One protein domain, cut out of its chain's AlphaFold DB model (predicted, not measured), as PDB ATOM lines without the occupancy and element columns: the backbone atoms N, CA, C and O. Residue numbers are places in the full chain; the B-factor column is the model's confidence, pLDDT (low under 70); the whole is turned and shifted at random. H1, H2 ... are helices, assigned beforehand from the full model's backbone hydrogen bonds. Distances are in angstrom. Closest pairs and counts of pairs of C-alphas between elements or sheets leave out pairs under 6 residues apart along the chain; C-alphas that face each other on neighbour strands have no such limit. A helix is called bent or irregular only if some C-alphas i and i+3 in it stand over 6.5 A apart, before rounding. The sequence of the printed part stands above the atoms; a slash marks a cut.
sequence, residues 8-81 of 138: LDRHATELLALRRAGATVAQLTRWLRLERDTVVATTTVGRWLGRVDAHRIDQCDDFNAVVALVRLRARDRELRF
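Overview. This is residues 8 to 81 of the 138 residues of an uncharacterized protein of Gammaproteobacteria bacterium (UniProt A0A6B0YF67). Three short helices, H1, H2 and H3, gather in a small cluster in which each is turned well away from the line of the next, and a long last helix, H4, begins beside H1 and runs across H2. A long loop, residues 50 to 64, swings round the outside of H1 from H3 to H4. The printed part has 74 residues with four named helices, in the order H1, H2, H3, H4, and no named strand; the class is all helix. It is compact, with a radius of gyration of the C-alphas of 12.0 A, and spans 39 by 27 by 20 A.

Arrangement. H1, residues 8 to 20, and H2, residues 25 to 35, only just touch, with 3 pairs of C-alphas within 8 A, through residues 15 to 19 of H1 alone. Their closest C-alphas, of Leu 15 and Leu 28, are 6.5 A apart, at a steep tilt of 57 degrees, opposite ways. H2 touches H3, residues 42 to 49, about perpendicular at 79 degrees; the closest C-alphas, of Thr 29 and Thr 42, are 5.8 A apart. Residues 14 to 18 of H1 touch residues 65 to 69 of H4, residues 65 to 81, about perpendicular at 90 degrees; the closest C-alphas, of Leu 18 and Ala 65, are 5.0 A apart. H2 and H4 are close but not clearly touching, with the C-alphas of Trp 31 and Leu 72 closest at 6.8 A. H3 and H4 are apart. Every O i to N i+4 pair is within hydrogen-bond range in H2, H3 and H4, and 7 of 9 in H1.

Along the chain. H1 begins at C-alpha 8 (156.855, 143.571, 193.072), measures 16.4 A and is irregular: C-alphas 10 and 13 are 7.9 A apart. H2 measures 15.2 A and H3 10.7 A. H4 measures 23.8 A and ends at C-alpha 81 (149.232, 171.146, 185.470).

Size, cuts and confidence. The C-alphas farthest apart, of His 55 and Phe 81, are 38.9 A apart. The printed part has no cut. The link from H1 to H2 is tight, that from H2 to H3 short, and that from H3 to H4 long. The model's pLDDT is under 70 in residues 53 to 62 and 77 to 81.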
ATOM      1  N   LEU A   8     157.838 143.005 192.146       76.06
ATOM      2  CA  LEU A   8     156.855 143.571 193.072       76.06
ATOM      3  C   LEU A   8     156.997 143.062 194.512       76.06
ATOM      4  O   LEU A   8     156.676 143.797 195.440       76.06
ATOM      5  N   ASP A   9     157.500 141.841 194.711       76.69
ATOM      6  CA  ASP A   9     157.696 141.265 196.044       76.69
ATOM      7  C   ASP A   9     158.799 142.009 196.811       76.69
ATOM      8  O   ASP A   9     158.781 142.040 198.039       76.69
ATOM      9  N   ARG A  10     159.725 142.667 196.095       78.25
ATOM     10  CA  ARG A  10     160.749 143.543 196.685       78.25
ATOM     11  C   ARG A  10     160.149 144.802 197.315       78.25
ATOM     12  O   ARG A  10     160.714 145.312 198.274       78.25
ATOM     13  N   HIS A  11     159.028 145.280 196.777       82.75
ATOM     14  CA  HIS A  11     158.322 146.484 197.229       82.75
ATOM     15  C   HIS A  11     156.986 146.156 197.899       82.75
ATOM     16  O   HIS A  11     156.091 146.999 197.986       82.75
ATOM     17  N   ALA A  12     156.812 144.903 198.324       81.44
ATOM     18  CA  ALA A  12     155.534 144.408 198.801       81.44
ATOM     19  C   ALA A  12     155.042 145.192 200.020       81.44
ATOM     20  O   ALA A  12     153.864 145.541 200.102       81.44
ATOM     21  N   THR A  13     155.960 145.519 200.926       80.81
ATOM     22  CA  THR A  13     155.661 146.263 202.142       80.81
ATOM     23  C   THR A  13     155.185 147.679 201.846       80.81
ATOM     24  O   THR A  13     154.113 148.064 202.312       80.81
ATOM     25  N   GLU A  14     155.907 148.440 201.016       85.56
ATOM     26  CA  GLU A  14     155.499 149.809 200.681       85.56
ATOM     27  C   GLU A  14     154.194 149.834 199.876       85.56
ATOM     28  O   GLU A  14     153.330 150.680 200.114       85.56
ATOM     29  N   LEU A  15     154.002 148.881 198.958       87.62
ATOM     30  CA  LEU A  15     152.778 148.770 198.163       87.62
ATOM     31  C   LEU A  15     151.551 148.461 199.026       87.62
ATOM     32  O   LEU A  15     150.490 149.056 198.818       87.62
ATOM     33  N   LEU A  16     151.680 147.561 200.005       85.69
ATOM     34  CA  LEU A  16     150.603 147.265 200.948       85.69
ATOM     35  C   LEU A  16     150.346 148.436 201.896       85.69
ATOM     36  O   LEU A  16     149.184 148.753 202.146       85.69
ATOM     37  N   ALA A  17     151.388 149.119 202.370       84.81
ATOM     38  CA  ALA A  17     151.241 150.311 203.200       84.81
ATOM     39  C   ALA A  17     150.505 151.433 202.442       84.81
ATOM     40  O   ALA A  17     149.546 152.008 202.958       84.81
ATOM     41  N   LEU A  18     150.859 151.680 201.173       86.81
ATOM     42  CA  LEU A  18     150.131 152.601 200.292       86.81
ATOM     43  C   LEU A  18     148.683 152.155 200.067       86.81
ATOM     44  O   LEU A  18     147.773 152.986 200.076       86.81
ATOM     45  N   ARG A  19     148.441 150.852 199.881       86.62
ATOM     46  CA  ARG A  19     147.088 150.315 199.706       86.62
ATOM     47  C   ARG A  19     146.236 150.492 200.963       86.62
ATOM     48  O   ARG A  19     145.085 150.904 200.836       86.62
ATOM     49  N   ARG A  20     146.796 150.237 202.150       82.12
ATOM     50  CA  ARG A  20     146.158 150.492 203.455       82.12
ATOM     51  C   ARG A  20     145.862 151.984 203.647       82.12
ATOM     52  O   ARG A  20     144.784 152.328 204.111       82.12
ATOM     53  N   ALA A  21     146.747 152.866 203.177       82.69
ATOM     54  CA  ALA A  21     146.529 154.316 203.146       82.69
ATOM     55  C   ALA A  21     145.502 154.789 202.084       82.69
ATOM     56  O   ALA A  21     145.289 155.991 201.917       82.69
ATOM     57  N   GLY A  22     144.865 153.872 201.344       85.69
ATOM     58  CA  GLY A  22     143.814 154.186 200.371       85.69
ATOM     59  C   GLY A  22     144.314 154.487 198.954       85.69
ATOM     60  O   GLY A  22     143.609 155.130 198.173       85.69
ATOM     61  N   ALA A  23     145.524 154.056 198.588       87.88
ATOM     62  CA  ALA A  23     146.009 154.179 197.217       87.88
ATOM     63  C   ALA A  23     145.261 153.237 196.253       87.88
ATOM     64  O   ALA A  23     145.066 152.042 196.497       87.88
ATOM     65  N   THR A  24     144.891 153.777 195.093       89.06
ATOM     66  CA  THR A  24     144.323 153.005 193.978       89.06
ATOM     67  C   THR A  24     145.404 152.208 193.242       89.06
ATOM     68  O   THR A  24     146.585 152.544 193.289       89.06
ATOM     69  N   VAL A  25     145.016 151.172 192.487       88.19
ATOM     70  CA  VAL A  25     145.965 150.339 191.714       88.19
ATOM     71  C   VAL A  25     146.763 151.172 190.697       88.19
ATOM     72  O   VAL A  25     147.959 150.957 190.505       88.19
ATOM     73  N   ALA A  26     146.126 152.179 190.092       87.88
ATOM     74  CA  ALA A  26     146.790 153.117 189.190       87.88
ATOM     75  C   ALA A  26     147.839 153.976 189.917       87.88
ATOM     76  O   ALA A  26     148.931 154.184 189.392       87.88
ATOM     77  N   GLN A  27     147.538 154.432 191.138       88.12
ATOM     78  CA  GLN A  27     148.486 155.189 191.962       88.12
ATOM     79  C   GLN A  27     149.678 154.332 192.385       88.12
ATOM     80  O   GLN A  27     150.804 154.800 192.288       88.12
ATOM     81  N   LEU A  28     149.461 153.070 192.765       89.12
ATOM     82  CA  LEU A  28     150.547 152.133 193.078       89.12
ATOM     83  C   LEU A  28     151.476 151.913 191.879       89.12
ATOM     84  O   LEU A  28     152.693 152.013 191.997       89.12
ATOM     85  N   THR A  29     150.895 151.686 190.700       89.81
ATOM     86  CA  THR A  29     151.650 151.514 189.449       89.81
ATOM     87  C   THR A  29     152.483 152.755 189.124       89.81
ATOM     88  O   THR A  29     153.632 152.668 188.696       89.81
ATOM     89  N   ARG A  30     151.910 153.937 189.355       87.31
ATOM     90  CA  ARG A  30     152.594 155.205 189.121       87.31
ATOM     91  C   ARG A  30     153.686 155.483 190.145       87.31
ATOM     92  O   ARG A  30     154.738 155.983 189.766       87.31
ATOM     93  N   TRP A  31     153.447 155.144 191.405       89.62
ATOM     94  CA  TRP A  31     154.444 155.229 192.464       89.62
ATOM     95  C   TRP A  31     155.657 154.352 192.143       89.62
ATOM     96  O   TRP A  31     156.774 154.851 192.183       89.62
ATOM     97  N   LEU A  32     155.445 153.107 191.699       89.25
ATOM     98  CA  LEU A  32     156.532 152.220 191.257       89.25
ATOM     99  C   LEU A  32     157.364 152.844 190.134       89.25
ATOM    100  O   LEU A  32     158.590 152.824 190.187       89.25
ATOM    101  N   ARG A  33     156.701 153.456 189.151       86.31
ATOM    102  CA  ARG A  33     157.385 154.127 188.044       86.31
ATOM    103  C   ARG A  33     158.181 155.356 188.491       86.31
ATOM    104  O   ARG A  33     159.250 155.594 187.955       86.31
ATOM    105  N   LEU A  34     157.643 156.171 189.398       85.19
ATOM    106  CA  LEU A  34     158.246 157.460 189.763       85.19
ATOM    107  C   LEU A  34     159.297 157.349 190.871       85.19
ATOM    108  O   LEU A  34     160.283 158.076 190.833       85.19
ATOM    109  N   GLU A  35     159.081 156.471 191.846       85.50
ATOM    110  CA  GLU A  35     159.892 156.383 193.068       85.50
ATOM    111  C   GLU A  35     160.833 155.172 193.076       85.50
ATOM    112  O   GLU A  35     161.733 155.092 193.912       85.50
ATOM    113  N   ARG A  36     160.601 154.189 192.194       83.50
ATOM    114  CA  ARG A  36     161.373 152.936 192.113       83.50
ATOM    115  C   ARG A  36     161.832 152.593 190.692       83.50
ATOM    116  O   ARG A  36     162.343 151.499 190.488       83.50
ATOM    117  N   ASP A  37     161.607 153.488 189.725       82.62
ATOM    118  CA  ASP A  37     161.910 153.310 188.293       82.62
ATOM    119  C   ASP A  37     161.427 151.963 187.709       82.62
ATOM    120  O   ASP A  37     161.985 151.393 186.777       82.62
ATOM    121  N   THR A  38     160.363 151.412 188.297       82.44
ATOM    122  CA  THR A  38     159.872 150.067 187.997       82.44
ATOM    123  C   THR A  38     158.605 150.176 187.158       82.44
ATOM    124  O   THR A  38     157.547 150.601 187.634       82.44
ATOM    125  N   VAL A  39     158.705 149.809 185.878       83.31
ATOM    126  CA  VAL A  39     157.601 149.913 184.912       83.31
ATOM    127  C   VAL A  39     156.795 148.620 184.897       83.31
ATOM    128  O   VAL A  39     157.213 147.604 184.351       83.31
ATOM    129  N   VAL A  40     155.597 148.668 185.475       84.12
ATOM    130  CA  VAL A  40     154.693 147.516 185.569       84.12
ATOM    131  C   VAL A  40     153.315 147.900 185.036       84.12
ATOM    132  O   VAL A  40     152.885 149.043 185.155       84.12
ATOM    133  N   ALA A  41     152.601 146.953 184.426       83.31
ATOM    134  CA  ALA A  41     151.226 147.179 183.992       83.31
ATOM    135  C   ALA A  41     150.255 147.213 185.186       83.31
ATOM    136  O   ALA A  41     150.358 146.404 186.112       83.31
ATOM    137  N   THR A  42     149.235 148.075 185.126       84.31
ATOM    138  CA  THR A  42     148.191 148.186 186.166       84.31
ATOM    139  C   THR A  42     147.500 146.848 186.449       84.31
ATOM    140  O   THR A  42     147.184 146.526 187.593       84.31
ATOM    141  N   THR A  43     147.298 146.031 185.413       85.12
ATOM    142  CA  THR A  43     146.709 144.686 185.519       85.12
ATOM    143  C   THR A  43     147.601 143.722 186.299       85.12
ATOM    144  O   THR A  43     147.092 142.895 187.054       85.12
ATOM    145  N   THR A  44     148.922 143.846 186.170       84.81
ATOM    146  CA  THR A  44     149.901 143.046 186.915       84.81
ATOM    147  C   THR A  44     149.863 143.387 188.399       84.81
ATOM    148  O   THR A  44     149.826 142.472 189.217       84.81
ATOM    149  N   VAL A  45     149.778 144.674 188.756       84.38
ATOM    150  CA  VAL A  45     149.625 145.105 190.158       84.38
ATOM    151  C   VAL A  45     148.292 144.619 190.735       84.38
ATOM    152  O   VAL A  45     148.259 144.113 191.852       84.38
ATOM    153  N   GLY A  46     147.201 144.692 189.966       83.88
ATOM    154  CA  GLY A  46     145.898 144.163 190.387       83.88
ATOM    155  C   GLY A  46     145.917 142.650 190.637       83.88
ATOM    156  O   GLY A  46     145.449 142.190 191.675       83.88
ATOM    157  N   ARG A  47     146.518 141.873 189.724       82.25
ATOM    158  CA  ARG A  47     146.704 140.420 189.891       82.25
ATOM    159  C   ARG A  47     147.611 140.082 191.070       82.25
ATOM    160  O   ARG A  47     147.365 139.098 191.756       82.25
ATOM    161  N   TRP A  48     148.661 140.870 191.285       85.88
ATOM    162  CA  TRP A  48     149.568 140.701 192.414       85.88
ATOM    163  C   TRP A  48     148.843 140.950 193.741       85.88
ATOM    164  O   TRP A  48     148.889 140.088 194.611       85.88
ATOM    165  N   LEU A  49     148.063 142.032 193.854       82.12
ATOM    166  CA  LEU A  49     147.234 142.306 195.037       82.12
ATOM    167  C   LEU A  49     146.222 141.191 195.332       82.12
ATOM    168  O   LEU A  49     145.953 140.922 196.493       82.12
ATOM    169  N   GLY A  50     145.675 140.536 194.302       80.12
ATOM    170  CA  GLY A  50     144.771 139.391 194.478       80.12
ATOM    171  C   GLY A  50     145.463 138.088 194.897       80.12
ATOM    172  O   GLY A  50     144.782 137.150 195.293       80.12
ATOM    173  N   ARG A  51     146.797 138.008 194.788       76.94
ATOM    174  CA  ARG A  51     147.602 136.841 195.187       76.94
ATOM    175  C   ARG A  51     148.243 137.017 196.563       76.94
ATOM    176  O   ARG A  51     148.546 136.029 197.222       76.94
ATOM    177  N   VAL A  52     148.538 138.253 196.953       72.94
ATOM    178  CA  VAL A  52     149.199 138.545 198.224       72.94
ATOM    179  C   VAL A  52     148.171 138.458 199.344       72.94
ATOM    180  O   VAL A  52     147.359 139.364 199.520       72.94
ATOM    181  N   ASP A  53     148.231 137.378 200.122       60.59
ATOM    182  CA  ASP A  53     147.509 137.295 201.388       60.59
ATOM    183  C   ASP A  53     148.032 138.379 202.335       60.59
ATOM    184  O   ASP A  53     149.203 138.393 202.728       60.59
ATOM    185  N   ALA A  54     147.141 139.300 202.709       53.44
ATOM    186  CA  ALA A  54     147.429 140.492 203.511       53.44
ATOM    187  C   ALA A  54     147.993 140.200 204.920       53.44
ATOM    188  O   ALA A  54     148.323 141.137 205.646       53.44
ATOM    189  N   HIS A  55     148.111 138.921 205.290       49.03
ATOM    190  CA  HIS A  55     148.622 138.415 206.565       49.03
ATOM    191  C   HIS A  55     150.150 138.318 206.654       49.03
ATOM    192  O   HIS A  55     150.669 138.041 207.728       49.03
ATOM    193  N   ARG A  56     150.894 138.487 205.552       54.44
ATOM    194  CA  ARG A  56     152.324 138.122 205.528       54.44
ATOM    195  C   ARG A  56     153.317 139.267 205.674       54.44
ATOM    196  O   ARG A  56     154.514 139.017 205.573       54.44
ATOM    197  N   ILE A  57     152.851 140.501 205.854       54.44
ATOM    198  CA  ILE A  57     153.740 141.665 205.912       54.44
ATOM    199  C   ILE A  57     153.324 142.582 207.059       54.44
ATOM    200  O   ILE A  57     152.679 143.616 206.869       54.44
ATOM    201  N   ASP A  58     153.717 142.157 208.253       52.38
ATOM    202  CA  ASP A  58     154.016 143.043 209.367       52.38
ATOM    203  C   ASP A  58     155.527 143.239 209.364       52.38
ATOM    204  O   ASP A  58     156.257 142.258 209.480       52.38
ATOM    205  N   GLN A  59     155.956 144.488 209.160       53.97
ATOM    206  CA  GLN A  59     157.264 145.089 209.479       53.97
ATOM    207  C   GLN A  59     157.714 146.034 208.364       53.97
ATOM    208  O   GLN A  59     158.295 145.635 207.355       53.97
ATOM    209  N   CYS A  60     157.433 147.316 208.581       46.69
ATOM    210  CA  CYS A  60     158.232 148.451 208.130       46.69
ATOM    211  C   CYS A  60     157.645 149.681 208.825       46.69
ATOM    212  O   CYS A  60     156.833 150.403 208.246       46.69
ATOM    213  N   ASP A  61     158.035 149.896 210.080       54.97
ATOM    214  CA  ASP A  61     157.579 151.049 210.868       54.97
ATOM    215  C   ASP A  61     158.113 152.393 210.332       54.97
ATOM    216  O   ASP A  61     157.672 153.450 210.770       54.97
ATOM    217  N   ASP A  62     159.006 152.375 209.334       62.53
ATOM    218  CA  ASP A  62     159.697 153.573 208.837       62.53
ATOM    219  C   ASP A  62     159.098 154.172 207.540       62.53
ATOM    220  O   ASP A  62     159.390 155.307 207.158       62.53
ATOM    221  N   PHE A  63     158.198 153.464 206.840       74.19
ATOM    222  CA  PHE A  63     157.590 153.976 205.602       74.19
ATOM    223  C   PHE A  63     156.251 154.673 205.865       74.19
ATOM    224  O   PHE A  63     155.192 154.045 205.956       74.19
ATOM    225  N   ASN A  64     156.268 156.008 205.899       81.50
ATOM    226  CA  ASN A  64     155.048 156.805 206.015       81.50
ATOM    227  C   ASN A  64     154.271 156.854 204.683       81.50
ATOM    228  O   ASN A  64     154.415 157.769 203.863       81.50
ATOM    229  N   ALA A  65     153.403 155.860 204.485       81.56
ATOM    230  CA  ALA A  65     152.582 155.716 203.286       81.56
ATOM    231  C   ALA A  65     151.647 156.906 203.026       81.56
ATOM    232  O   ALA A  65     151.393 157.246 201.870       81.56
ATOM    233  N   VAL A  66     151.154 157.568 204.077       82.00
ATOM    234  CA  VAL A  66     150.281 158.742 203.938       82.00
ATOM    235  C   VAL A  66     151.058 159.899 203.317       82.00
ATOM    236  O   VAL A  66     150.612 160.478 202.327       82.00
ATOM    237  N   VAL A  67     152.254 160.193 203.832       85.75
ATOM    238  CA  VAL A  67     153.128 161.242 203.285       85.75
ATOM    239  C   VAL A  67     153.548 160.910 201.855       85.75
ATOM    240  O   VAL A  67     153.469 161.774 200.979       85.75
ATOM    241  N   ALA A  68     153.930 159.659 201.584       84.81
ATOM    242  CA  ALA A  68     154.266 159.212 200.232       84.81
ATOM    243  C   ALA A  68     153.088 159.407 199.259       84.81
ATOM    244  O   ALA A  68     153.276 159.883 198.139       84.81
ATOM    245  N   LEU A  69     151.860 159.115 199.696       86.31
ATOM    246  CA  LEU A  69     150.659 159.300 198.889       86.31
ATOM    247  C   LEU A  69     150.314 160.780 198.675       86.31
ATOM    248  O   LEU A  69     149.892 161.148 197.578       86.31
ATOM    249  N   VAL A  70     150.502 161.639 199.680       86.38
ATOM    250  CA  VAL A  70     150.333 163.096 199.539       86.38
ATOM    251  C   VAL A  70     151.322 163.650 198.516       86.38
ATOM    252  O   VAL A  70     150.901 164.350 197.594       86.38
ATOM    253  N   ARG A  71     152.605 163.275 198.608       86.56
ATOM    254  CA  ARG A  71     153.641 163.662 197.633       86.56
ATOM    255  C   ARG A  71     153.303 163.170 196.231       86.56
ATOM    256  O   ARG A  71     153.334 163.950 195.284       86.56
ATOM    257  N   LEU A  72     152.894 161.907 196.108       86.25
ATOM    258  CA  LEU A  72     152.478 161.332 194.833       86.25
ATOM    259  C   LEU A  72     151.290 162.093 194.238       86.25
ATOM    260  O   LEU A  72     151.294 162.386 193.049       86.25
ATOM    261  N   ARG A  73     150.282 162.441 195.048       84.94
ATOM    262  CA  ARG A  73     149.107 163.209 194.606       84.94
ATOM    263  C   ARG A  73     149.468 164.641 194.214       84.94
ATOM    264  O   ARG A  73     148.910 165.136 193.240       84.94
ATOM    265  N   ALA A  74     150.379 165.292 194.933       81.94
ATOM    266  CA  ALA A  74     150.891 166.615 194.579       81.94
ATOM    267  C   ALA A  74     151.641 166.573 193.240       81.94
ATOM    268  O   ALA A  74     151.309 167.325 192.330       81.94
ATOM    269  N   ARG A  75     152.530 165.593 193.059       79.06
ATOM    270  CA  ARG A  75     153.235 165.357 191.793       79.06
ATOM    271  C   ARG A  75     152.282 164.984 190.657       79.06
ATOM    272  O   ARG A  75     152.476 165.380 189.514       79.06
ATOM    273  N   ASP A  76     151.205 164.260 190.959       76.62
ATOM    274  CA  ASP A  76     150.120 163.990 190.010       76.62
ATOM    275  C   ASP A  76     149.396 165.266 189.601       76.62
ATOM    276  O   ASP A  76     149.027 165.399 188.435       76.62
ATOM    277  N   ARG A  77     149.185 166.200 190.537       67.62
ATOM    278  CA  ARG A  77     148.655 167.524 190.216       67.62
ATOM    279  C   ARG A  77     149.643 168.255 189.314       67.62
ATOM    280  O   ARG A  77     149.218 168.659 188.244       67.62
ATOM    281  N   GLU A  78     150.930 168.334 189.659       65.88
ATOM    282  CA  GLU A  78     152.009 168.961 188.857       65.88
ATOM    283  C   GLU A  78     152.105 168.402 187.436       65.88
ATOM    284  O   GLU A  78     152.077 169.150 186.466       65.88
ATOM    285  N   LEU A  79     152.101 167.081 187.274       64.44
ATOM    286  CA  LEU A  79     152.097 166.445 185.953       64.44
ATOM    287  C   LEU A  79     150.763 166.620 185.210       64.44
ATOM    288  O   LEU A  79     150.709 166.462 183.990       64.44
ATOM    289  N   ARG A  80     149.675 166.920 185.927       60.09
ATOM    290  CA  ARG A  80     148.402 167.354 185.343       60.09
ATOM    291  C   ARG A  80     148.347 168.865 185.120       60.09
ATOM    292  O   ARG A  80     147.446 169.273 184.403       60.09
ATOM    293  N   PHE A  81     149.259 169.686 185.647       49.75
ATOM    294  CA  PHE A  81     149.232 171.146 185.470       49.75
ATOM    295  C   PHE A  81     149.472 171.623 184.019       49.75
ATOM    296  O   PHE A  81     148.909 172.658 183.683       49.75
TER     297      PHE A  81